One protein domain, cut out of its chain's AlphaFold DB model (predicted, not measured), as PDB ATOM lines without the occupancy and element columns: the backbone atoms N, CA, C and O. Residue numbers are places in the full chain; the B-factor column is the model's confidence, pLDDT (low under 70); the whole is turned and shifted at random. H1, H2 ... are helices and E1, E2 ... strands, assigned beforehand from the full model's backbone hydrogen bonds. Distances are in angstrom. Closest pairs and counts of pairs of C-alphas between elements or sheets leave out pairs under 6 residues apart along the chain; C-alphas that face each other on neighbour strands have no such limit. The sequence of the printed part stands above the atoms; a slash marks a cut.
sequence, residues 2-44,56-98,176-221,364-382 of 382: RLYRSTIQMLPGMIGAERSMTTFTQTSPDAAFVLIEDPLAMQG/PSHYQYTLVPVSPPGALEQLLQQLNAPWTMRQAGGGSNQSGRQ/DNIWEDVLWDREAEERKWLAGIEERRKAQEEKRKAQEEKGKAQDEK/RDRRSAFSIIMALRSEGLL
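Overview. This is residues 2 to 44, 56 to 98, 176 to 221 and 364 to 382 of the 382 residues of an uncharacterized protein of Schizophyllum commune (strain H4-8 / FGSC 9210) (UniProt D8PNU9). A small, strongly twisted sheet of five strands makes the body, and one long straight helix, H3, sticks far out from it past the side of E4 and makes the length of the whole. H4 packs slantwise over one face of the sheet, H1 sits on the opposite face, beside the strands, and H2 grazes the sheet at E4. The printed part has 151 residues with five named strands and four named helices, in the order E1 E2 E3 E4 H1 E5 H2 H3 H4. The antiparallel sheet runs E4 E3 E2 E1 E5, and the class is mixed, helices and strands. The whole is extended, with a radius of gyration of the C-alphas of 24.1 A and spans of 94 by 42 by 31 A.

Along the chain. E1, residues 2 to 6, begins with C-alpha 2 at (16.835, -6.665, -39.839). E2, residues 20 to 26, is 20.0 A long, and E3, residues 31 to 37, is 19.7 A long. E4 is residues 61 to 66, 15.7 A, H1 residues 71 to 78, 10.4 A, and E5 residues 83 to 85. H2 is residues 176 to 182. H3, residues 186 to 221, is 52.4 A long and ends with C-alpha 221 at (-58.635, 8.430, -35.734). H4, residues 364 to 378, is 21.2 A long.

Arrangement. E1, E2 and E3 form a meander, each strand the antiparallel neighbour of the one before; E1 and E2 are a hairpin, as are E2 and E3. N 4 and O 21 are 2.7 A apart, N 22 and O 35 2.8 A. Edge strand E4 is antiparallel to E3, with N 64 and O 34 at 2.8 A; edge strand E5 is antiparallel to E1, with N 5 and O 84 at 2.9 A. H4 is on the sheet at a height of 8.7 A, over E3 and E2 and only just over E4, on which 3 of its C-alphas fall; on the local plane it stands at 46 degrees to E3, slantwise to the strands. The closest C-alphas of E2 and H4 are those of Phe 24 and Ala 369, 6.5 A. H1 is on the opposite face at a height of 6.7 A, over none of the strands. H2 only grazes the sheet with residues 178 to 182; the closest C-alphas of E4 and H2 are those of Leu 63 and Val 182, 6.2 A. H3 is not on the sheet and touches no helix. In H1, H2, H3 and H4 every O i to N i+4 pair is within hydrogen-bond range.

Size, cuts and confidence. Residues 185 to 221 stand free, as do residues 375 to 380. The body without them spans 40 by 37 by 27 A. The link from E1 to E2 is long. Three cuts leave C-alpha gaps of 11.8 A from 44 to 56, 29.5 A from 98 to 176 and 65.1 A from 221 to 364. The mean pLDDT of the printed part is 85.3; 20 residues are under 70, among them 87 to 97.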
ATOM      1  N   ARG A   2      16.462  -6.530 -38.420       91.75
ATOM      2  CA  ARG A   2      16.835  -6.665 -39.839       91.75
ATOM      3  C   ARG A   2      16.281  -5.497 -40.648       91.75
ATOM      4  O   ARG A   2      15.173  -5.049 -40.379       91.75
ATOM      5  N   LEU A   3      17.033  -5.045 -41.651       92.31
ATOM      6  CA  LEU A   3      16.611  -3.989 -42.573       92.31
ATOM      7  C   LEU A   3      16.352  -4.552 -43.973       92.31
ATOM      8  O   LEU A   3      17.199  -5.232 -44.556       92.31
ATOM      9  N   TYR A   4      15.212  -4.182 -44.535       93.88
ATOM     10  CA  TYR A   4      14.779  -4.483 -45.889       93.88
ATOM     11  C   TYR A   4      14.596  -3.183 -46.673       93.88
ATOM     12  O   TYR A   4      14.147  -2.166 -46.143       93.88
ATOM     13  N   ARG A   5      14.939  -3.229 -47.958       93.31
ATOM     14  CA  ARG A   5      14.700  -2.159 -48.933       93.31
ATOM     15  C   ARG A   5      13.796  -2.681 -50.031       93.31
ATOM     16  O   ARG A   5      13.988  -3.808 -50.499       93.31
ATOM     17  N   SER A   6      12.812  -1.880 -50.425       93.81
ATOM     18  CA  SER A   6      11.936  -2.245 -51.530       93.81
ATOM     19  C   SER A   6      12.670  -2.109 -52.862       93.81
ATOM     20  O   SER A   6      13.287  -1.083 -53.138       93.81
ATOM     21  N   THR A   7      12.560  -3.119 -53.720       92.12
ATOM     22  CA  THR A   7      13.041  -3.081 -55.108       92.12
ATOM     23  C   THR A   7      11.948  -2.665 -56.087       92.12
ATOM     24  O   THR A   7      12.146  -2.737 -57.296       92.12
ATOM     25  N   ILE A   8      10.801  -2.185 -55.593       89.56
ATOM     26  CA  ILE A   8       9.665  -1.793 -56.437       89.56
ATOM     27  C   ILE A   8      10.030  -0.696 -57.450       89.56
ATOM     28  O   ILE A   8       9.495  -0.678 -58.550       89.56
ATOM     29  N   GLN A   9      11.000   0.165 -57.127       85.69
ATOM     30  CA  GLN A   9      11.517   1.194 -58.039       85.69
ATOM     31  C   GLN A   9      12.282   0.630 -59.239       85.69
ATOM     32  O   GLN A   9      12.469   1.318 -60.235       85.69
ATOM     33  N   MET A  10      12.759  -0.614 -59.152       86.81
ATOM     34  CA  MET A  10      13.424  -1.272 -60.276       86.81
ATOM     35  C   MET A  10      12.411  -1.760 -61.321       86.81
ATOM     36  O   MET A  10      12.813  -2.166 -62.411       86.81
ATOM     37  N   LEU A  11      11.107  -1.730 -61.012       86.31
ATOM     38  CA  LEU A  11      10.065  -2.078 -61.968       86.31
ATOM     39  C   LEU A  11       9.882  -0.939 -62.989       86.31
ATOM     40  O   LEU A  11       9.691   0.216 -62.599       86.31
ATOM     41  N   PRO A  12       9.907  -1.241 -64.301       88.56
ATOM     42  CA  PRO A  12       9.692  -0.241 -65.340       88.56
ATOM     43  C   PRO A  12       8.385   0.537 -65.132       88.56
ATOM     44  O   PRO A  12       7.325  -0.057 -64.949       88.56
ATOM     45  N   GLY A  13       8.458   1.869 -65.187       85.56
ATOM     46  CA  GLY A  13       7.296   2.755 -65.034       85.56
ATOM     47  C   GLY A  13       6.979   3.170 -63.593       85.56
ATOM     48  O   GLY A  13       6.104   4.009 -63.396       85.56
ATOM     49  N   MET A  14       7.704   2.653 -62.597       80.25
ATOM     50  CA  MET A  14       7.567   3.071 -61.202       80.25
ATOM     51  C   MET A  14       8.672   4.052 -60.805       80.25
ATOM     52  O   MET A  14       9.775   3.661 -60.440       80.25
ATOM     53  N   ILE A  15       8.361   5.347 -60.851       78.38
ATOM     54  CA  ILE A  15       9.202   6.404 -60.273       78.38
ATOM     55  C   ILE A  15       8.676   6.640 -58.857       78.38
ATOM     56  O   ILE A  15       7.568   7.143 -58.692       78.38
ATOM     57  N   GLY A  16       9.421   6.235 -57.831       73.69
ATOM     58  CA  GLY A  16       8.978   6.365 -56.441       73.69
ATOM     59  C   GLY A  16      10.132   6.600 -55.479       73.69
ATOM     60  O   GLY A  16      11.279   6.339 -55.824       73.69
ATOM     61  N   ALA A  17       9.828   7.100 -54.280       79.38
ATOM     62  CA  ALA A  17      10.781   7.248 -53.184       79.38
ATOM     63  C   ALA A  17      11.058   5.899 -52.494       79.38
ATOM     64  O   ALA A  17      10.324   4.923 -52.676       79.38
ATOM     65  N   GLU A  18      12.204   5.797 -51.818       87.38
ATOM     66  CA  GLU A  18      12.707   4.528 -51.282       87.38
ATOM     67  C   GLU A  18      11.890   4.109 -50.062       87.38
ATOM     68  O   GLU A  18      11.899   4.791 -49.043       87.38
ATOM     69  N   ARG A  19      11.192   2.973 -50.171       92.50
ATOM     70  CA  ARG A  19      10.500   2.359 -49.037       92.50
ATOM     71  C   ARG A  19      11.468   1.488 -48.261       92.50
ATOM     72  O   ARG A  19      12.148   0.629 -48.841       92.50
ATOM     73  N   SER A  20      11.490   1.686 -46.952       93.44
ATOM     74  CA  SER A  20      12.294   0.893 -46.035       93.44
ATOM     75  C   SER A  20      11.384   0.106 -45.098       93.44
ATOM     76  O   SER A  20      10.270   0.521 -44.782       93.44
ATOM     77  N   MET A  21      11.831  -1.080 -44.704       95.06
ATOM     78  CA  MET A  21      11.118  -1.910 -43.744       95.06
ATOM     79  C   MET A  21      12.120  -2.481 -42.752       95.06
ATOM     80  O   MET A  21      13.098  -3.111 -43.147       95.06
ATOM     81  N   THR A  22      11.887  -2.263 -41.465       94.94
ATOM     82  CA  THR A  22      12.754  -2.734 -40.385       94.94
ATOM     83  C   THR A  22      11.993  -3.725 -39.528       94.94
ATOM     84  O   THR A  22      10.921  -3.405 -39.024       94.94
ATOM     85  N   THR A  23      12.549  -4.917 -39.334       94.69
ATOM     86  CA  THR A  23      11.992  -5.897 -38.400       94.69
ATOM     87  C   THR A  23      12.745  -5.845 -37.079       94.69
ATOM     88  O   THR A  23      13.982  -5.873 -37.026       94.69
ATOM     89  N   PHE A  24      11.985  -5.759 -35.998       94.31
ATOM     90  CA  PHE A  24      12.442  -5.850 -34.623       94.31
ATOM     91  C   PHE A  24      11.869  -7.128 -34.018       94.31
ATOM     92  O   PHE A  24      10.701  -7.446 -34.213       94.31
ATOM     93  N   THR A  25      12.704  -7.890 -33.325       92.69
ATOM     94  CA  THR A  25      12.296  -9.144 -32.689       92.69
ATOM     95  C   THR A  25      12.884  -9.153 -31.299       92.69
ATOM     96  O   THR A  25      14.097  -8.987 -31.151       92.69
ATOM     97  N   GLN A  26      12.021  -9.337 -30.312       91.06
ATOM     98  CA  GLN A  26      12.357  -9.374 -28.903       91.06
ATOM     99  C   GLN A  26      12.196 -10.804 -28.399       91.06
ATOM    100  O   GLN A  26      11.126 -11.389 -28.515       91.06
ATOM    101  N   THR A  27      13.255 -11.364 -27.818       86.88
ATOM    102  CA  THR A  27      13.297 -12.775 -27.396       86.88
ATOM    103  C   THR A  27      12.308 -13.107 -26.273       86.88
ATOM    104  O   THR A  27      11.908 -14.253 -26.115       86.88
ATOM    105  N   SER A  28      11.899 -12.119 -25.476       81.06
ATOM    106  CA  SER A  28      10.934 -12.285 -24.386       81.06
ATOM    107  C   SER A  28      10.097 -11.008 -24.293       81.06
ATOM    108  O   SER A  28      10.687  -9.962 -24.000       81.06
ATOM    109  N   PRO A  29       8.784 -11.040 -24.599       81.88
ATOM    110  CA  PRO A  29       7.883 -12.205 -24.662       81.88
ATOM    111  C   PRO A  29       7.701 -12.862 -26.058       81.88
ATOM    112  O   PRO A  29       6.602 -13.304 -26.379       81.88
ATOM    113  N   ASP A  30       8.746 -12.956 -26.890       87.38
ATOM    114  CA  ASP A  30       8.665 -13.453 -28.285       87.38
ATOM    115  C   ASP A  30       7.781 -12.572 -29.193       87.38
ATOM    116  O   ASP A  30       7.005 -13.034 -30.030       87.38
ATOM    117  N   ALA A  31       7.896 -11.255 -29.010       89.75
ATOM    118  CA  ALA A  31       7.206 -10.264 -29.821       89.75
ATOM    119  C   ALA A  31       8.053  -9.878 -31.042       89.75
ATOM    120  O   ALA A  31       9.268  -9.670 -30.945       89.75
ATOM    121  N   ALA A  32       7.414  -9.731 -32.203       93.00
ATOM    122  CA  ALA A  32       8.041  -9.153 -33.382       93.00
ATOM    123  C   ALA A  32       7.218  -7.983 -33.921       93.00
ATOM    124  O   ALA A  32       5.994  -8.039 -34.009       93.00
ATOM    125  N   PHE A  33       7.920  -6.929 -34.314       94.12
ATOM    126  CA  PHE A  33       7.342  -5.721 -34.875       94.12
ATOM    127  C   PHE A  33       8.017  -5.390 -36.196       94.12
ATOM    128  O   PHE A  33       9.206  -5.647 -36.402       94.12
ATOM    129  N   VAL A  34       7.250  -4.801 -37.099       94.81
ATOM    130  CA  VAL A  34       7.705  -4.410 -38.426       94.81
ATOM    131  C   VAL A  34       7.396  -2.941 -38.603       94.81
ATOM    132  O   VAL A  34       6.232  -2.565 -38.679       94.81
ATOM    133  N   LEU A  35       8.435  -2.116 -38.666       93.88
ATOM    134  CA  LEU A  35       8.300  -0.717 -39.033       93.88
ATOM    135  C   LEU A  35       8.427  -0.595 -40.546       93.88
ATOM    136  O   LEU A  35       9.503  -0.829 -41.096       93.88
ATOM    137  N   ILE A  36       7.343  -0.215 -41.206       93.56
ATOM    138  CA  ILE A  36       7.329   0.170 -42.612       93.56
ATOM    139  C   ILE A  36       7.400   1.687 -42.666       93.56
ATOM    140  O   ILE A  36       6.624   2.376 -42.009       93.56
ATOM    141  N   GLU A  37       8.324   2.195 -43.466       92.31
ATOM    142  CA  GLU A  37       8.398   3.606 -43.786       92.31
ATOM    143  C   GLU A  37       8.047   3.810 -45.257       92.31
ATOM    144  O   GLU A  37       8.709   3.272 -46.156       92.31
ATOM    145  N   ASP A  38       7.015   4.614 -45.496       90.38
ATOM    146  CA  ASP A  38       6.599   5.006 -46.834       90.38
ATOM    147  C   ASP A  38       6.651   6.533 -46.999       90.38
ATOM    148  O   ASP A  38       5.680   7.229 -46.691       90.38
ATOM    149  N   PRO A  39       7.757   7.086 -47.529       86.00
ATOM    150  CA  PRO A  39       7.877   8.529 -47.740       86.00
ATOM    151  C   PRO A  39       6.845   9.086 -48.735       86.00
ATOM    152  O   PRO A  39       6.586  10.287 -48.742       86.00
ATOM    153  N   LEU A  40       6.244   8.240 -49.580       83.06
ATOM    154  CA  LEU A  40       5.227   8.674 -50.541       83.06
ATOM    155  C   LEU A  40       3.833   8.782 -49.935       83.06
ATOM    156  O   LEU A  40       2.954   9.396 -50.543       83.06
ATOM    157  N   ALA A  41       3.605   8.209 -48.757       78.06
ATOM    158  CA  ALA A  41       2.267   8.143 -48.200       78.06
ATOM    159  C   ALA A  41       1.715   9.536 -47.830       78.06
ATOM    160  O   ALA A  41       0.508   9.756 -47.888       78.06
ATOM    161  N   MET A  42       2.597  10.516 -47.589       65.00
ATOM    162  CA  MET A  42       2.217  11.924 -47.409       65.00
ATOM    163  C   MET A  42       1.803  12.629 -48.712       65.00
ATOM    164  O   MET A  42       1.075  13.617 -48.672       65.00
ATOM    165  N   GLN A  43       2.250  12.154 -49.879       61.94
ATOM    166  CA  GLN A  43       2.011  12.847 -51.152       61.94
ATOM    167  C   GLN A  43       0.639  12.526 -51.757       61.94
ATOM    168  O   GLN A  43       0.084  13.337 -52.499       61.94
ATOM    169  N   GLY A  44       0.066  11.364 -51.430       53.72
ATOM    170  CA  GLY A  44      -1.195  10.900 -52.014       53.72
ATOM    171  C   GLY A  44      -2.436  11.676 -51.561       53.72
ATOM    172  O   GLY A  44      -3.379  11.809 -52.339       53.72
ATOM    173  N   PRO A  56      -2.725  14.559 -41.704       59.38
ATOM    174  CA  PRO A  56      -2.167  13.804 -40.597       59.38
ATOM    175  C   PRO A  56      -0.982  12.959 -41.099       59.38
ATOM    176  O   PRO A  56      -1.014  12.381 -42.191       59.38
ATOM    177  N   SER A  57       0.119  13.001 -40.346       56.66
ATOM    178  CA  SER A  57       1.422  12.415 -40.694       56.66
ATOM    179  C   SER A  57       1.477  10.895 -40.518       56.66
ATOM    180  O   SER A  57       2.459  10.260 -40.913       56.66
ATOM    181  N   HIS A  58       0.383  10.298 -40.039       63.72
ATOM    182  CA  HIS A  58       0.238   8.894 -39.651       63.72
ATOM    183  C   HIS A  58       0.412   7.865 -40.772       63.72
ATOM    184  O   HIS A  58       0.331   6.664 -40.528       63.72
ATOM    185  N   TYR A  59       0.681   8.299 -42.002       70.69
ATOM    186  CA  TYR A  59       0.987   7.398 -43.108       70.69
ATOM    187  C   TYR A  59       2.486   7.177 -43.344       70.69
ATOM    188  O   TYR A  59       2.842   6.245 -44.065       70.69
ATOM    189  N   GLN A  60       3.374   7.999 -42.771       84.44
ATOM    190  CA  GLN A  60       4.814   7.850 -43.018       84.44
ATOM    191  C   GLN A  60       5.376   6.593 -42.351       84.44
ATOM    192  O   GLN A  60       6.166   5.876 -42.966       84.44
ATOM    193  N   TYR A  61       4.974   6.332 -41.107       89.81
ATOM    194  CA  TYR A  61       5.447   5.211 -40.306       89.81
ATOM    195  C   TYR A  61       4.281   4.288 -39.987       89.81
ATOM    196  O   TYR A  61       3.289   4.700 -39.402       89.81
ATOM    197  N   THR A  62       4.404   3.016 -40.344       88.94
ATOM    198  CA  THR A  62       3.425   1.991 -39.982       88.94
ATOM    199  C   THR A  62       4.132   0.899 -39.206       88.94
ATOM    200  O   THR A  62       4.964   0.180 -39.756       88.94
ATOM    201  N   LEU A  63       3.805   0.772 -37.921       90.69
ATOM    202  CA  LEU A  63       4.357  -0.265 -37.058       90.69
ATOM    203  C   LEU A  63       3.351  -1.402 -36.896       90.69
ATOM    204  O   LEU A  63       2.304  -1.214 -36.275       90.69
ATOM    205  N   VAL A  64       3.675  -2.568 -37.446       90.75
ATOM    206  CA  VAL A  64       2.792  -3.739 -37.493       90.75
ATOM    207  C   VAL A  64       3.323  -4.826 -36.557       90.75
ATOM    208  O   VAL A  64       4.474  -5.242 -36.725       90.75
ATOM    209  N   PRO A  65       2.531  -5.311 -35.584       91.75
ATOM    210  CA  PRO A  65       2.889  -6.501 -34.822       91.75
ATOM    211  C   PRO A  65       2.784  -7.743 -35.719       91.75
ATOM    212  O   PRO A  65       1.827  -7.898 -36.478       91.75
ATOM    213  N   VAL A  66       3.765  -8.641 -35.642       92.94
ATOM    214  CA  VAL A  66       3.804  -9.886 -36.418       92.94
ATOM    215  C   VAL A  66       4.043 -11.061 -35.480       92.94
ATOM    216  O   VAL A  66       4.928 -11.023 -34.632       92.94
ATOM    217  N   SER A  67       3.261 -12.124 -35.657       91.38
ATOM    218  CA  SER A  67       3.400 -13.374 -34.912       91.38
ATOM    219  C   SER A  67       3.163 -14.572 -35.841       91.38
ATOM    220  O   SER A  67       2.234 -14.517 -36.654       91.38
ATOM    221  N   PRO A  68       3.967 -15.651 -35.753       93.00
ATOM    222  CA  PRO A  68       5.175 -15.790 -34.930       93.00
ATOM    223  C   PRO A  68       6.371 -14.985 -35.485       93.00
ATOM    224  O   PRO A  68       6.364 -14.591 -36.659       93.00
ATOM    225  N   PRO A  69       7.435 -14.758 -34.697       90.00
ATOM    226  CA  PRO A  69       8.661 -14.152 -35.209       90.00
ATOM    227  C   PRO A  69       9.241 -14.931 -36.395       90.00
ATOM    228  O   PRO A  69       9.365 -16.153 -36.361       90.00
ATOM    229  N   GLY A  70       9.584 -14.226 -37.475       89.25
ATOM    230  CA  GLY A  70      10.027 -14.846 -38.731       89.25
ATOM    231  C   GLY A  70       8.914 -15.109 -39.756       89.25
ATOM    232  O   GLY A  70       9.215 -15.434 -40.905       89.25
ATOM    233  N   ALA A  71       7.634 -14.964 -39.384       92.38
ATOM    234  CA  ALA A  71       6.516 -15.194 -40.303       92.38
ATOM    235  C   ALA A  71       6.499 -14.207 -41.477       92.38
ATOM    236  O   ALA A  71       6.162 -14.587 -42.598       92.38
ATOM    237  N   LEU A  72       6.912 -12.955 -41.245       93.38
ATOM    238  CA  LEU A  72       7.028 -11.969 -42.316       93.38
ATOM    239  C   LEU A  72       8.043 -12.430 -43.366       93.38
ATOM    240  O   LEU A  72       7.750 -12.383 -44.552       93.38
ATOM    241  N   GLU A  73       9.219 -12.896 -42.954       92.50
ATOM    242  CA  GLU A  73      10.249 -13.375 -43.875       92.50
ATOM    243  C   GLU A  73       9.754 -14.538 -44.736       92.50
ATOM    244  O   GLU A  73       9.964 -14.542 -45.951       92.50
ATOM    245  N   GLN A  74       9.041 -15.484 -44.121       94.12
ATOM    246  CA  GLN A  74       8.410 -16.590 -44.839       94.12
ATOM    247  C   GLN A  74       7.372 -16.083 -45.844       94.12
ATOM    248  O   GLN A  74       7.357 -16.535 -46.987       94.12
ATOM    249  N   LEU A  75       6.549 -15.110 -45.451       94.75
ATOM    250  CA  LEU A  75       5.545 -14.507 -46.323       94.75
ATOM    251  C   LEU A  75       6.185 -13.767 -47.506       94.75
ATOM    252  O   LEU A  75       5.779 -13.973 -48.647       94.75
ATOM    253  N   LEU A  76       7.208 -12.943 -47.262       94.56
ATOM    254  CA  LEU A  76       7.931 -12.226 -48.320       94.56
ATOM    255  C   LEU A  76       8.553 -13.203 -49.322       94.56
ATOM    256  O   LEU A  76       8.491 -12.964 -50.528       94.56
ATOM    257  N   GLN A  77       9.108 -14.313 -48.830       93.81
ATOM    258  CA  GLN A  77       9.669 -15.367 -49.669       93.81
ATOM    259  C   GLN A  77       8.587 -16.085 -50.488       93.81
ATOM    260  O   GLN A  77       8.772 -16.297 -51.684       93.81
ATOM    261  N   GLN A  78       7.452 -16.432 -49.874       96.69
ATOM    262  CA  GLN A  78       6.331 -17.102 -50.548       96.69
ATOM    263  C   GLN A  78       5.689 -16.234 -51.631       96.69
ATOM    264  O   GLN A  78       5.335 -16.735 -52.696       96.69
ATOM    265  N   LEU A  79       5.561 -14.932 -51.376       96.25
ATOM    266  CA  LEU A  79       5.008 -13.975 -52.332       96.25
ATOM    267  C   LEU A  79       6.017 -13.553 -53.405       96.25
ATOM    268  O   LEU A  79       5.639 -12.833 -54.329       96.25
ATOM    269  N   ASN A  80       7.289 -13.955 -53.275       94.62
ATOM    270  CA  ASN A  80       8.399 -13.411 -54.055       94.62
ATOM    271  C   ASN A  80       8.346 -11.871 -54.086       94.62
ATOM    272  O   ASN A  80       8.446 -11.232 -55.137       94.62
ATOM    273  N   ALA A  81       8.069 -11.282 -52.921       94.25
ATOM    274  CA  ALA A  81       7.820  -9.858 -52.808       94.25
ATOM    275  C   ALA A  81       9.106  -9.069 -53.129       94.25
ATOM    276  O   ALA A  81      10.201  -9.532 -52.799       94.25
ATOM    277  N   PRO A  82       9.008  -7.869 -53.734       93.19
ATOM    278  CA  PRO A  82      10.158  -7.062 -54.143       93.19
ATOM    279  C   PRO A  82      10.798  -6.356 -52.935       93.19
ATOM    280  O   PRO A  82      10.797  -5.129 -52.830       93.19
ATOM    281  N   TRP A  83      11.311  -7.140 -51.990       93.69
ATOM    282  CA  TRP A  83      12.015  -6.683 -50.800       93.69
ATOM    283  C   TRP A  83      13.344  -7.407 -50.700       93.69
ATOM    284  O   TRP A  83      13.409  -8.630 -50.607       93.69
ATOM    285  N   THR A  84      14.423  -6.639 -50.689       91.31
ATOM    286  CA  THR A  84      15.772  -7.167 -50.507       91.31
ATOM    287  C   THR A  84      16.271  -6.820 -49.120       91.31
ATOM    288  O   THR A  84      16.268  -5.650 -48.731       91.31
ATOM    289  N   MET A  85      16.720  -7.825 -48.372       89.06
ATOM    290  CA  MET A  85      17.417  -7.601 -47.109       89.06
ATOM    291  C   MET A  85      18.747  -6.896 -47.392       89.06
ATOM    292  O   MET A  85      19.559  -7.383 -48.181       89.06
ATOM    293  N   ARG A  86      18.990  -5.754 -46.746       78.81
ATOM    294  CA  ARG A  86      20.234  -5.007 -46.945       78.81
ATOM    295  C   ARG A  86      21.374  -5.722 -46.217       78.81
ATOM    296  O   ARG A  86      21.365  -5.849 -44.993       78.81
ATOM    297  N   GLN A  87      22.381  -6.172 -46.958       65.94
ATOM    298  CA  GLN A  87      23.644  -6.638 -46.381       65.94
ATOM    299  C   GLN A  87      24.614  -5.449 -46.298       65.94
ATOM    300  O   GLN A  87      24.681  -4.639 -47.223       65.94
ATOM    301  N   ALA A  88      25.321  -5.277 -45.178       51.38
ATOM    302  CA  ALA A  88      26.386  -4.276 -45.088       51.38
ATOM    303  C   ALA A  88      27.531  -4.789 -45.948       51.38
ATOM    304  O   ALA A  88      27.849  -5.970 -45.863       51.38
ATOM    305  N   GLY A  89      28.122  -3.926 -46.764       47.28
ATOM    306  CA  GLY A  89      29.132  -4.328 -47.733       47.28
ATOM    307  C   GLY A  89      30.339  -5.065 -47.147       47.28
ATOM    308  O   GLY A  89      30.719  -4.864 -45.994       47.28
ATOM    309  N   GLY A  90      30.974  -5.851 -48.020       47.00
ATOM    310  CA  GLY A  90      32.407  -6.125 -47.935       47.00
ATOM    311  C   GLY A  90      32.848  -7.574 -47.740       47.00
ATOM    312  O   GLY A  90      33.986  -7.780 -47.347       47.00
ATOM    313  N   GLY A  91      32.017  -8.585 -47.994       51.59
ATOM    314  CA  GLY A  91      32.479  -9.976 -47.937       51.59
ATOM    315  C   GLY A  91      31.486 -10.933 -48.575       51.59
ATOM    316  O   GLY A  91      30.291 -10.858 -48.308       51.59
ATOM    317  N   SER A  92      31.965 -11.827 -49.436       53.53
ATOM    318  CA  SER A  92      31.161 -12.685 -50.315       53.53
ATOM    319  C   SER A  92      30.326 -13.775 -49.620       53.53
ATOM    320  O   SER A  92      29.940 -14.726 -50.286       53.53
ATOM    321  N   ASN A  93      30.020 -13.675 -48.321       49.81
ATOM    322  CA  ASN A  93      29.216 -14.667 -47.599       49.81
ATOM    323  C   ASN A  93      28.113 -14.022 -46.740       49.81
ATOM    324  O   ASN A  93      28.225 -13.861 -45.529       49.81
ATOM    325  N   GLN A  94      27.035 -13.655 -47.432       50.50
ATOM    326  CA  GLN A  94      25.621 -13.877 -47.098       50.50
ATOM    327  C   GLN A  94      25.169 -13.917 -45.620       50.50
ATOM    328  O   GLN A  94      24.407 -14.799 -45.229       50.50
ATOM    329  N   SER A  95      25.500 -12.919 -44.809       53.19
ATOM    330  CA  SER A  95      24.681 -12.611 -43.629       53.19
ATOM    331  C   SER A  95      24.342 -11.125 -43.658       53.19
ATOM    332  O   SER A  95      25.220 -10.272 -43.756       53.19
ATOM    333  N   GLY A  96      23.045 -10.807 -43.723       56.75
ATOM    334  CA  GLY A  96      22.577  -9.424 -43.823       56.75
ATOM    335  C   GLY A  96      22.953  -8.585 -42.607       56.75
ATOM    336  O   GLY A  96      23.487  -9.111 -41.633       56.75
ATOM    337  N   ARG A  97      22.669  -7.274 -42.650       64.75
ATOM    338  CA  ARG A  97      22.772  -6.388 -41.476       64.75
ATOM    339  C   ARG A  97      21.812  -6.869 -40.396       64.75
ATOM    340  O   ARG A  97      20.689  -6.385 -40.284       64.75
ATOM    341  N   GLN A  98      22.255  -7.850 -39.628       82.81
ATOM    342  CA  GLN A  98      21.616  -8.248 -38.401       82.81
ATOM    343  C   GLN A  98      22.273  -7.440 -37.298       82.81
ATOM    344  O   GLN A  98      23.458  -7.589 -37.015       82.81
ATOM    345  N   ASP A 176       4.901  13.608 -28.808       76.06
ATOM    346  CA  ASP A 176       3.572  12.991 -28.685       76.06
ATOM    347  C   ASP A 176       2.840  12.847 -30.021       76.06
ATOM    348  O   ASP A 176       2.171  11.844 -30.243       76.06
ATOM    349  N   ASN A 177       3.014  13.784 -30.956       75.44
ATOM    350  CA  ASN A 177       2.391  13.691 -32.278       75.44
ATOM    351  C   ASN A 177       2.906  12.488 -33.089       75.44
ATOM    352  O   ASN A 177       2.145  11.870 -33.824       75.44
ATOM    353  N   ILE A 178       4.183  12.118 -32.938       80.25
ATOM    354  CA  ILE A 178       4.724  10.908 -33.573       80.25
ATOM    355  C   ILE A 178       4.199   9.662 -32.855       80.25
ATOM    356  O   ILE A 178       3.947   8.644 -33.497       80.25
ATOM    357  N   TRP A 179       3.991   9.724 -31.537       80.75
ATOM    358  CA  TRP A 179       3.340   8.631 -30.820       80.75
ATOM    359  C   TRP A 179       1.895   8.428 -31.260       80.75
ATOM    360  O   TRP A 179       1.485   7.289 -31.461       80.75
ATOM    361  N   GLU A 180       1.136   9.501 -31.465       76.94
ATOM    362  CA  GLU A 180      -0.220   9.419 -32.012       76.94
ATOM    363  C   GLU A 180      -0.237   8.729 -33.380       76.94
ATOM    364  O   GLU A 180      -1.090   7.872 -33.616       76.94
ATOM    365  N   ASP A 181       0.746   9.026 -34.233       73.94
ATOM    366  CA  ASP A 181       0.899   8.401 -35.546       73.94
ATOM    367  C   ASP A 181       1.233   6.902 -35.445       73.94
ATOM    368  O   ASP A 181       0.615   6.062 -36.100       73.94
ATOM    369  N   VAL A 182       2.218   6.543 -34.618       75.50
ATOM    370  CA  VAL A 182       2.737   5.167 -34.512       75.50
ATOM    371  C   VAL A 182       1.761   4.246 -33.804       75.50
ATOM    372  O   VAL A 182       1.640   3.073 -34.160       75.50
ATOM    373  N   LEU A 183       1.087   4.763 -32.783       75.75
ATOM    374  CA  LEU A 183       0.189   4.008 -31.917       75.75
ATOM    375  C   LEU A 183      -1.256   4.089 -32.393       75.75
ATOM    376  O   LEU A 183      -2.164   3.619 -31.708       75.75
ATOM    377  N   TRP A 184      -1.474   4.643 -33.586       74.25
ATOM    378  CA  TRP A 184      -2.774   4.643 -34.222       74.25
ATOM    379  C   TRP A 184      -3.273   3.207 -34.395       74.25
ATOM    380  O   TRP A 184      -2.744   2.421 -35.188       74.25
ATOM    381  N   ASP A 185      -4.304   2.848 -33.632       75.00
ATOM    382  CA  ASP A 185      -5.033   1.602 -33.822       75.00
ATOM    383  C   ASP A 185      -6.131   1.834 -34.861       75.00
ATOM    384  O   ASP A 185      -7.276   2.188 -34.553       75.00
ATOM    385  N   ARG A 186      -5.745   1.632 -36.124       69.44
ATOM    386  CA  ARG A 186      -6.654   1.707 -37.268       69.44
ATOM    387  C   ARG A 186      -7.874   0.805 -37.081       69.44
ATOM    388  O   ARG A 186      -8.977   1.205 -37.439       69.44
ATOM    389  N   GLU A 187      -7.706  -0.388 -36.517       68.62
ATOM    390  CA  GLU A 187      -8.827  -1.307 -36.338       68.62
ATOM    391  C   GLU A 187      -9.798  -0.812 -35.270       68.62
ATOM    392  O   GLU A 187     -11.009  -0.967 -35.426       68.62
ATOM    393  N   ALA A 188      -9.302  -0.217 -34.182       75.88
ATOM    394  CA  ALA A 188     -10.168   0.361 -33.159       75.88
ATOM    395  C   ALA A 188     -10.974   1.549 -33.698       75.88
ATOM    396  O   ALA A 188     -12.156   1.683 -33.374       75.88
ATOM    397  N   GLU A 189     -10.369   2.399 -34.527       74.44
ATOM    398  CA  GLU A 189     -11.087   3.487 -35.187       74.44
ATOM    399  C   GLU A 189     -12.119   2.957 -36.190       74.44
ATOM    400  O   GLU A 189     -13.275   3.380 -36.154       74.44
ATOM    401  N   GLU A 190     -11.754   1.975 -37.019       69.12
ATOM    402  CA  GLU A 190     -12.687   1.321 -37.941       69.12
ATOM    403  C   GLU A 190     -13.846   0.655 -37.178       69.12
ATOM    404  O   GLU A 190     -15.006   0.810 -37.560       69.12
ATOM    405  N   ARG A 191     -13.577  -0.003 -36.042       76.25
ATOM    406  CA  ARG A 191     -14.612  -0.559 -35.152       76.25
ATOM    407  C   ARG A 191     -15.531   0.527 -34.597       76.25
ATOM    408  O   ARG A 191     -16.747   0.349 -34.622       76.25
ATOM    409  N   LYS A 192     -14.985   1.657 -34.136       82.50
ATOM    410  CA  LYS A 192     -15.780   2.810 -33.672       82.50
ATOM    411  C   LYS A 192     -16.640   3.382 -34.797       82.50
ATOM    412  O   LYS A 192     -17.817   3.672 -34.590       82.50
ATOM    413  N   TRP A 193     -16.078   3.506 -35.994       81.81
ATOM    414  CA  TRP A 193     -16.784   4.009 -37.166       81.81
ATOM    415  C   TRP A 193     -17.929   3.078 -37.588       81.81
ATOM    416  O   TRP A 193     -19.052   3.542 -37.799       81.81
ATOM    417  N   LEU A 194     -17.684   1.764 -37.627       82.62
ATOM    418  CA  LEU A 194     -18.701   0.747 -37.909       82.62
ATOM    419  C   LEU A 194     -19.801   0.728 -36.842       82.62
ATOM    420  O   LEU A 194     -20.983   0.689 -37.187       82.62
ATOM    421  N   ALA A 195     -19.436   0.825 -35.562       91.50
ATOM    422  CA  ALA A 195     -20.399   0.932 -34.469       91.50
ATOM    423  C   ALA A 195     -21.298   2.169 -34.634       91.50
ATOM    424  O   ALA A 195     -22.519   2.058 -34.540       91.50
ATOM    425  N   GLY A 196     -20.724   3.322 -34.994       91.56
ATOM    426  CA  GLY A 196     -21.485   4.546 -35.259       91.56
ATOM    427  C   GLY A 196     -22.371   4.484 -36.513       91.56
ATOM    428  O   GLY A 196     -23.364   5.209 -36.620       91.56
ATOM    429  N   ILE A 197     -22.054   3.637 -37.498       91.44
ATOM    430  CA  ILE A 197     -22.959   3.360 -38.628       91.44
ATOM    431  C   ILE A 197     -24.132   2.502 -38.173       91.44
ATOM    432  O   ILE A 197     -25.278   2.815 -38.500       91.44
ATOM    433  N   GLU A 198     -23.856   1.446 -37.415       93.50
ATOM    434  CA  GLU A 198     -24.886   0.540 -36.919       93.50
ATOM    435  C   GLU A 198     -25.852   1.258 -35.969       93.50
ATOM    436  O   GLU A 198     -27.067   1.086 -36.067       93.50
ATOM    437  N   GLU A 199     -25.340   2.142 -35.115       96.19
ATOM    438  CA  GLU A 199     -26.150   3.010 -34.261       96.19
ATOM    439  C   GLU A 199     -27.055   3.938 -35.088       96.19
ATOM    440  O   GLU A 199     -28.266   3.998 -34.862       96.19
ATOM    441  N   ARG A 200     -26.512   4.597 -36.124       95.44
ATOM    442  CA  ARG A 200     -27.312   5.435 -37.037       95.44
ATOM    443  C   ARG A 200     -28.379   4.632 -37.781       95.44
ATOM    444  O   ARG A 200     -29.485   5.139 -37.977       95.44
ATOM    445  N   ARG A 201     -28.080   3.389 -38.168       95.75
ATOM    446  CA  ARG A 201     -29.034   2.475 -38.813       95.75
ATOM    447  C   ARG A 201     -30.178   2.111 -37.866       95.75
ATOM    448  O   ARG A 201     -31.339   2.222 -38.259       95.75
ATOM    449  N   LYS A 202     -29.869   1.756 -36.615       97.50
ATOM    450  CA  LYS A 202     -30.870   1.471 -35.573       97.50
ATOM    451  C   LYS A 202     -31.759   2.684 -35.301       97.50
ATOM    452  O   LYS A 202     -32.979   2.552 -35.323       97.50
ATOM    453  N   ALA A 203     -31.168   3.871 -35.166       97.19
ATOM    454  CA  ALA A 203     -31.916   5.109 -34.960       97.19
ATOM    455  C   ALA A 203     -32.847   5.446 -36.144       97.19
ATOM    456  O   ALA A 203     -33.949   5.959 -35.949       97.19
ATOM    457  N   GLN A 204     -32.438   5.161 -37.386       97.12
ATOM    458  CA  GLN A 204     -33.311   5.320 -38.556       97.12
ATOM    459  C   GLN A 204     -34.454   4.301 -38.574       97.12
ATOM    460  O   GLN A 204     -35.585   4.662 -38.904       97.12
ATOM    461  N   GLU A 205     -34.189   3.046 -38.210       97.81
ATOM    462  CA  GLU A 205     -35.222   2.014 -38.141       97.81
ATOM    463  C   GLU A 205     -36.259   2.325 -37.057       97.81
ATOM    464  O   GLU A 205     -37.459   2.192 -37.300       97.81
ATOM    465  N   GLU A 206     -35.817   2.796 -35.893       98.06
ATOM    466  CA  GLU A 206     -36.695   3.239 -34.811       98.06
ATOM    467  C   GLU A 206     -37.558   4.431 -35.241       98.06
ATOM    468  O   GLU A 206     -38.778   4.406 -35.076       98.06
ATOM    469  N   LYS A 207     -36.962   5.432 -35.908       97.94
ATOM    470  CA  LYS A 207     -37.713   6.553 -36.496       97.94
ATOM    471  C   LYS A 207     -38.753   6.083 -37.513       97.94
ATOM    472  O   LYS A 207     -39.867   6.605 -37.516       97.94
ATOM    473  N   ARG A 208     -38.423   5.088 -38.346       98.19
ATOM    474  CA  ARG A 208     -39.362   4.498 -39.312       98.19
ATOM    475  C   ARG A 208     -40.516   3.787 -38.605       98.19
ATOM    476  O   ARG A 208     -41.665   4.035 -38.955       98.19
ATOM    477  N   LYS A 209     -40.236   2.965 -37.588       98.12
ATOM    478  CA  LYS A 209     -41.269   2.283 -36.785       98.12
ATOM    479  C   LYS A 209     -42.190   3.286 -36.087       98.12
ATOM    480  O   LYS A 209     -43.405   3.177 -36.209       98.12
ATOM    481  N   ALA A 210     -41.626   4.322 -35.468       97.69
ATOM    482  CA  ALA A 210     -42.400   5.391 -34.840       97.69
ATOM    483  C   ALA A 210     -43.280   6.153 -35.850       97.69
ATOM    484  O   ALA A 210     -44.382   6.590 -35.520       97.69
ATOM    485  N   GLN A 211     -42.817   6.324 -37.093       97.50
ATOM    486  CA  GLN A 211     -43.611   6.938 -38.157       97.50
ATOM    487  C   GLN A 211     -44.739   6.015 -38.647       97.50
ATOM    488  O   GLN A 211     -45.856   6.489 -38.851       97.50
ATOM    489  N   GLU A 212     -44.480   4.713 -38.790       97.94
ATOM    490  CA  GLU A 212     -45.496   3.708 -39.137       97.94
ATOM    491  C   GLU A 212     -46.590   3.607 -38.059       97.94
ATOM    492  O   GLU A 212     -47.774   3.538 -38.386       97.94
ATOM    493  N   GLU A 213     -46.223   3.661 -36.776       97.69
ATOM    494  CA  GLU A 213     -47.177   3.691 -35.659       97.69
ATOM    495  C   GLU A 213     -48.021   4.969 -35.645       97.69
ATOM    496  O   GLU A 213     -49.243   4.903 -35.489       97.69
ATOM    497  N   LYS A 214     -47.405   6.134 -35.889       97.19
ATOM    498  CA  LYS A 214     -48.139   7.403 -36.033       97.19
ATOM    499  C   LYS A 214     -49.124   7.370 -37.201       97.19
ATOM    500  O   LYS A 214     -50.233   7.877 -37.052       97.19
ATOM    501  N   GLY A 215     -48.741   6.764 -38.326       96.44
ATOM    502  CA  GLY A 215     -49.624   6.578 -39.480       96.44
ATOM    503  C   GLY A 215     -50.852   5.735 -39.134       96.44
ATOM    504  O   GLY A 215     -51.979   6.169 -39.354       96.44
ATOM    505  N   LYS A 216     -50.652   4.583 -38.478       96.81
ATOM    506  CA  LYS A 216     -51.759   3.718 -38.028       96.81
ATOM    507  C   LYS A 216     -52.712   4.430 -37.064       96.81
ATOM    508  O   LYS A 216     -53.925   4.319 -37.214       96.81
ATOM    509  N   ALA A 217     -52.178   5.197 -36.111       95.19
ATOM    510  CA  ALA A 217     -52.996   5.961 -35.170       95.19
ATOM    511  C   ALA A 217     -53.829   7.058 -35.864       95.19
ATOM    512  O   ALA A 217     -54.964   7.326 -35.465       95.19
ATOM    513  N   GLN A 218     -53.290   7.695 -36.911       93.94
ATOM    514  CA  GLN A 218     -54.030   8.672 -37.714       93.94
ATOM    515  C   GLN A 218     -55.148   8.018 -38.531       93.94
ATOM    516  O   GLN A 218     -56.255   8.556 -38.560       93.94
ATOM    517  N   ASP A 219     -54.895   6.852 -39.128       95.06
ATOM    518  CA  ASP A 219     -55.909   6.101 -39.875       95.06
ATOM    519  C   ASP A 219     -57.068   5.647 -38.972       95.06
ATOM    520  O   ASP A 219     -58.238   5.739 -39.352       95.06
ATOM    521  N   GLU A 220     -56.769   5.187 -37.752       94.62
ATOM    522  CA  GLU A 220     -57.794   4.828 -36.762       94.62
ATOM    523  C   GLU A 220     -58.608   6.041 -36.309       94.62
ATOM    524  O   GLU A 220     -59.839   5.967 -36.244       94.62
ATOM    525  N   LYS A 221     -57.948   7.180 -36.067       93.19
ATOM    526  CA  LYS A 221     -58.635   8.430 -35.734       93.19
ATOM    527  C   LYS A 221     -59.543   8.893 -36.877       93.19
ATOM    528  O   LYS A 221     -60.702   9.214 -36.631       93.19
ATOM    529  N   ARG A 364       3.442  -1.270 -24.787       84.38
ATOM    530  CA  ARG A 364       4.769  -0.876 -24.290       84.38
ATOM    531  C   ARG A 364       5.874  -1.449 -25.173       84.38
ATOM    532  O   ARG A 364       6.767  -0.710 -25.583       84.38
ATOM    533  N   ASP A 365       5.778  -2.732 -25.521       87.19
ATOM    534  CA  ASP A 365       6.746  -3.388 -26.409       87.19
ATOM    535  C   ASP A 365       6.778  -2.714 -27.794       87.19
ATOM    536  O   ASP A 365       7.848  -2.499 -28.368       87.19
ATOM    537  N   ARG A 366       5.612  -2.301 -28.311       88.00
ATOM    538  CA  ARG A 366       5.483  -1.548 -29.566       88.00
ATOM    539  C   ARG A 366       6.191  -0.193 -29.488       88.00
ATOM    540  O   ARG A 366       6.923   0.164 -30.414       88.00
ATOM    541  N   ARG A 367       6.008   0.551 -28.391       86.88
ATOM    542  CA  ARG A 367       6.680   1.842 -28.164       86.88
ATOM    543  C   ARG A 367       8.187   1.674 -28.053       86.88
ATOM    544  O   ARG A 367       8.918   2.320 -28.798       86.88
ATOM    545  N   SER A 368       8.644   0.754 -27.210       89.06
ATOM    546  CA  SER A 368      10.072   0.461 -27.052       89.06
ATOM    547  C   SER A 368      10.712   0.072 -28.388       89.06
ATOM    548  O   SER A 368      11.715   0.661 -28.797       89.06
ATOM    549  N   ALA A 369      10.073  -0.819 -29.158       91.88
ATOM    550  CA  ALA A 369      10.541  -1.189 -30.491       91.88
ATOM    551  C   ALA A 369      10.672   0.032 -31.417       91.88
ATOM    552  O   ALA A 369      11.696   0.185 -32.087       91.88
ATOM    553  N   PHE A 370       9.672   0.918 -31.442       92.31
ATOM    554  CA  PHE A 370       9.721   2.140 -32.242       92.31
ATOM    555  C   PHE A 370      10.862   3.074 -31.807       92.31
ATOM    556  O   PHE A 370      11.668   3.479 -32.648       92.31
ATOM    557  N   SER A 371      10.980   3.354 -30.505       90.94
ATOM    558  CA  SER A 371      12.043   4.181 -29.915       90.94
ATOM    559  C   SER A 371      13.431   3.683 -30.289       90.94
ATOM    560  O   SER A 371      14.267   4.447 -30.776       90.94
ATOM    561  N   ILE A 372      13.660   2.380 -30.129       92.38
ATOM    562  CA  ILE A 372      14.932   1.740 -30.448       92.38
ATOM    563  C   ILE A 372      15.236   1.857 -31.946       92.38
ATOM    564  O   ILE A 372      16.352   2.223 -32.320       92.38
ATOM    565  N   ILE A 373      14.260   1.581 -32.821       92.81
ATOM    566  CA  ILE A 373      14.449   1.700 -34.274       92.81
ATOM    567  C   ILE A 373      14.826   3.138 -34.654       92.81
ATOM    568  O   ILE A 373      15.777   3.341 -35.413       92.81
ATOM    569  N   MET A 374      14.125   4.133 -34.112       91.12
ATOM    570  CA  MET A 374      14.379   5.542 -34.417       91.12
ATOM    571  C   MET A 374      15.743   6.013 -33.905       91.12
ATOM    572  O   MET A 374      16.464   6.690 -34.643       91.12
ATOM    573  N   ALA A 375      16.145   5.600 -32.702       90.88
ATOM    574  CA  ALA A 375      17.456   5.917 -32.139       90.88
ATOM    575  C   ALA A 375      18.609   5.291 -32.947       90.88
ATOM    576  O   ALA A 375      19.606   5.944 -33.243       90.88
ATOM    577  N   LEU A 376      18.476   4.033 -33.372       92.00
ATOM    578  CA  LEU A 376      19.499   3.389 -34.206       92.00
ATOM    579  C   LEU A 376      19.605   4.032 -35.591       92.00
ATOM    580  O   LEU A 376      20.687   4.089 -36.184       92.00
ATOM    581  N   ARG A 377      18.484   4.522 -36.117       89.62
ATOM    582  CA  ARG A 377      18.435   5.211 -37.402       89.62
ATOM    583  C   ARG A 377      19.092   6.586 -37.354       89.62
ATOM    584  O   ARG A 377      19.823   6.913 -38.288       89.62
ATOM    585  N   SER A 378      18.860   7.381 -36.307       89.06
ATOM    586  CA  SER A 378      19.499   8.701 -36.171       89.06
ATOM    587  C   SER A 378      21.028   8.600 -36.101       89.06
ATOM    588  O   SER A 378      21.725   9.494 -36.576       89.06
ATOM    589  N   GLU A 379      21.544   7.462 -35.628       90.06
ATOM    590  CA  GLU A 379      22.971   7.124 -35.619       90.06
ATOM    591  C   GLU A 379      23.479   6.449 -36.909       90.06
ATOM    592  O   GLU A 379      24.649   6.067 -37.000       90.06
ATOM    593  N   GLY A 380      22.627   6.283 -37.927       89.12
ATOM    594  CA  GLY A 380      22.998   5.674 -39.210       89.12
ATOM    595  C   GLY A 380      23.345   4.183 -39.122       89.12
ATOM    596  O   GLY A 380      24.059   3.657 -39.984       89.12
ATOM    597  N   LEU A 381      22.874   3.492 -38.077       88.00
ATOM    598  CA  LEU A 381      23.121   2.061 -37.868       88.00
ATOM    599  C   LEU A 381      22.156   1.167 -38.655       88.00
ATOM    600  O   LEU A 381      22.480   0.001 -38.902       88.00
ATOM    601  N   LEU A 382      21.015   1.719 -39.076       86.69
ATOM    602  CA  LEU A 382      20.043   1.068 -39.955       86.69
ATOM    603  C   LEU A 382      20.243   1.541 -41.402       86.69
ATOM    604  O   LEU A 382      20.051   2.742 -41.685       86.69
TER     605      LEU A 382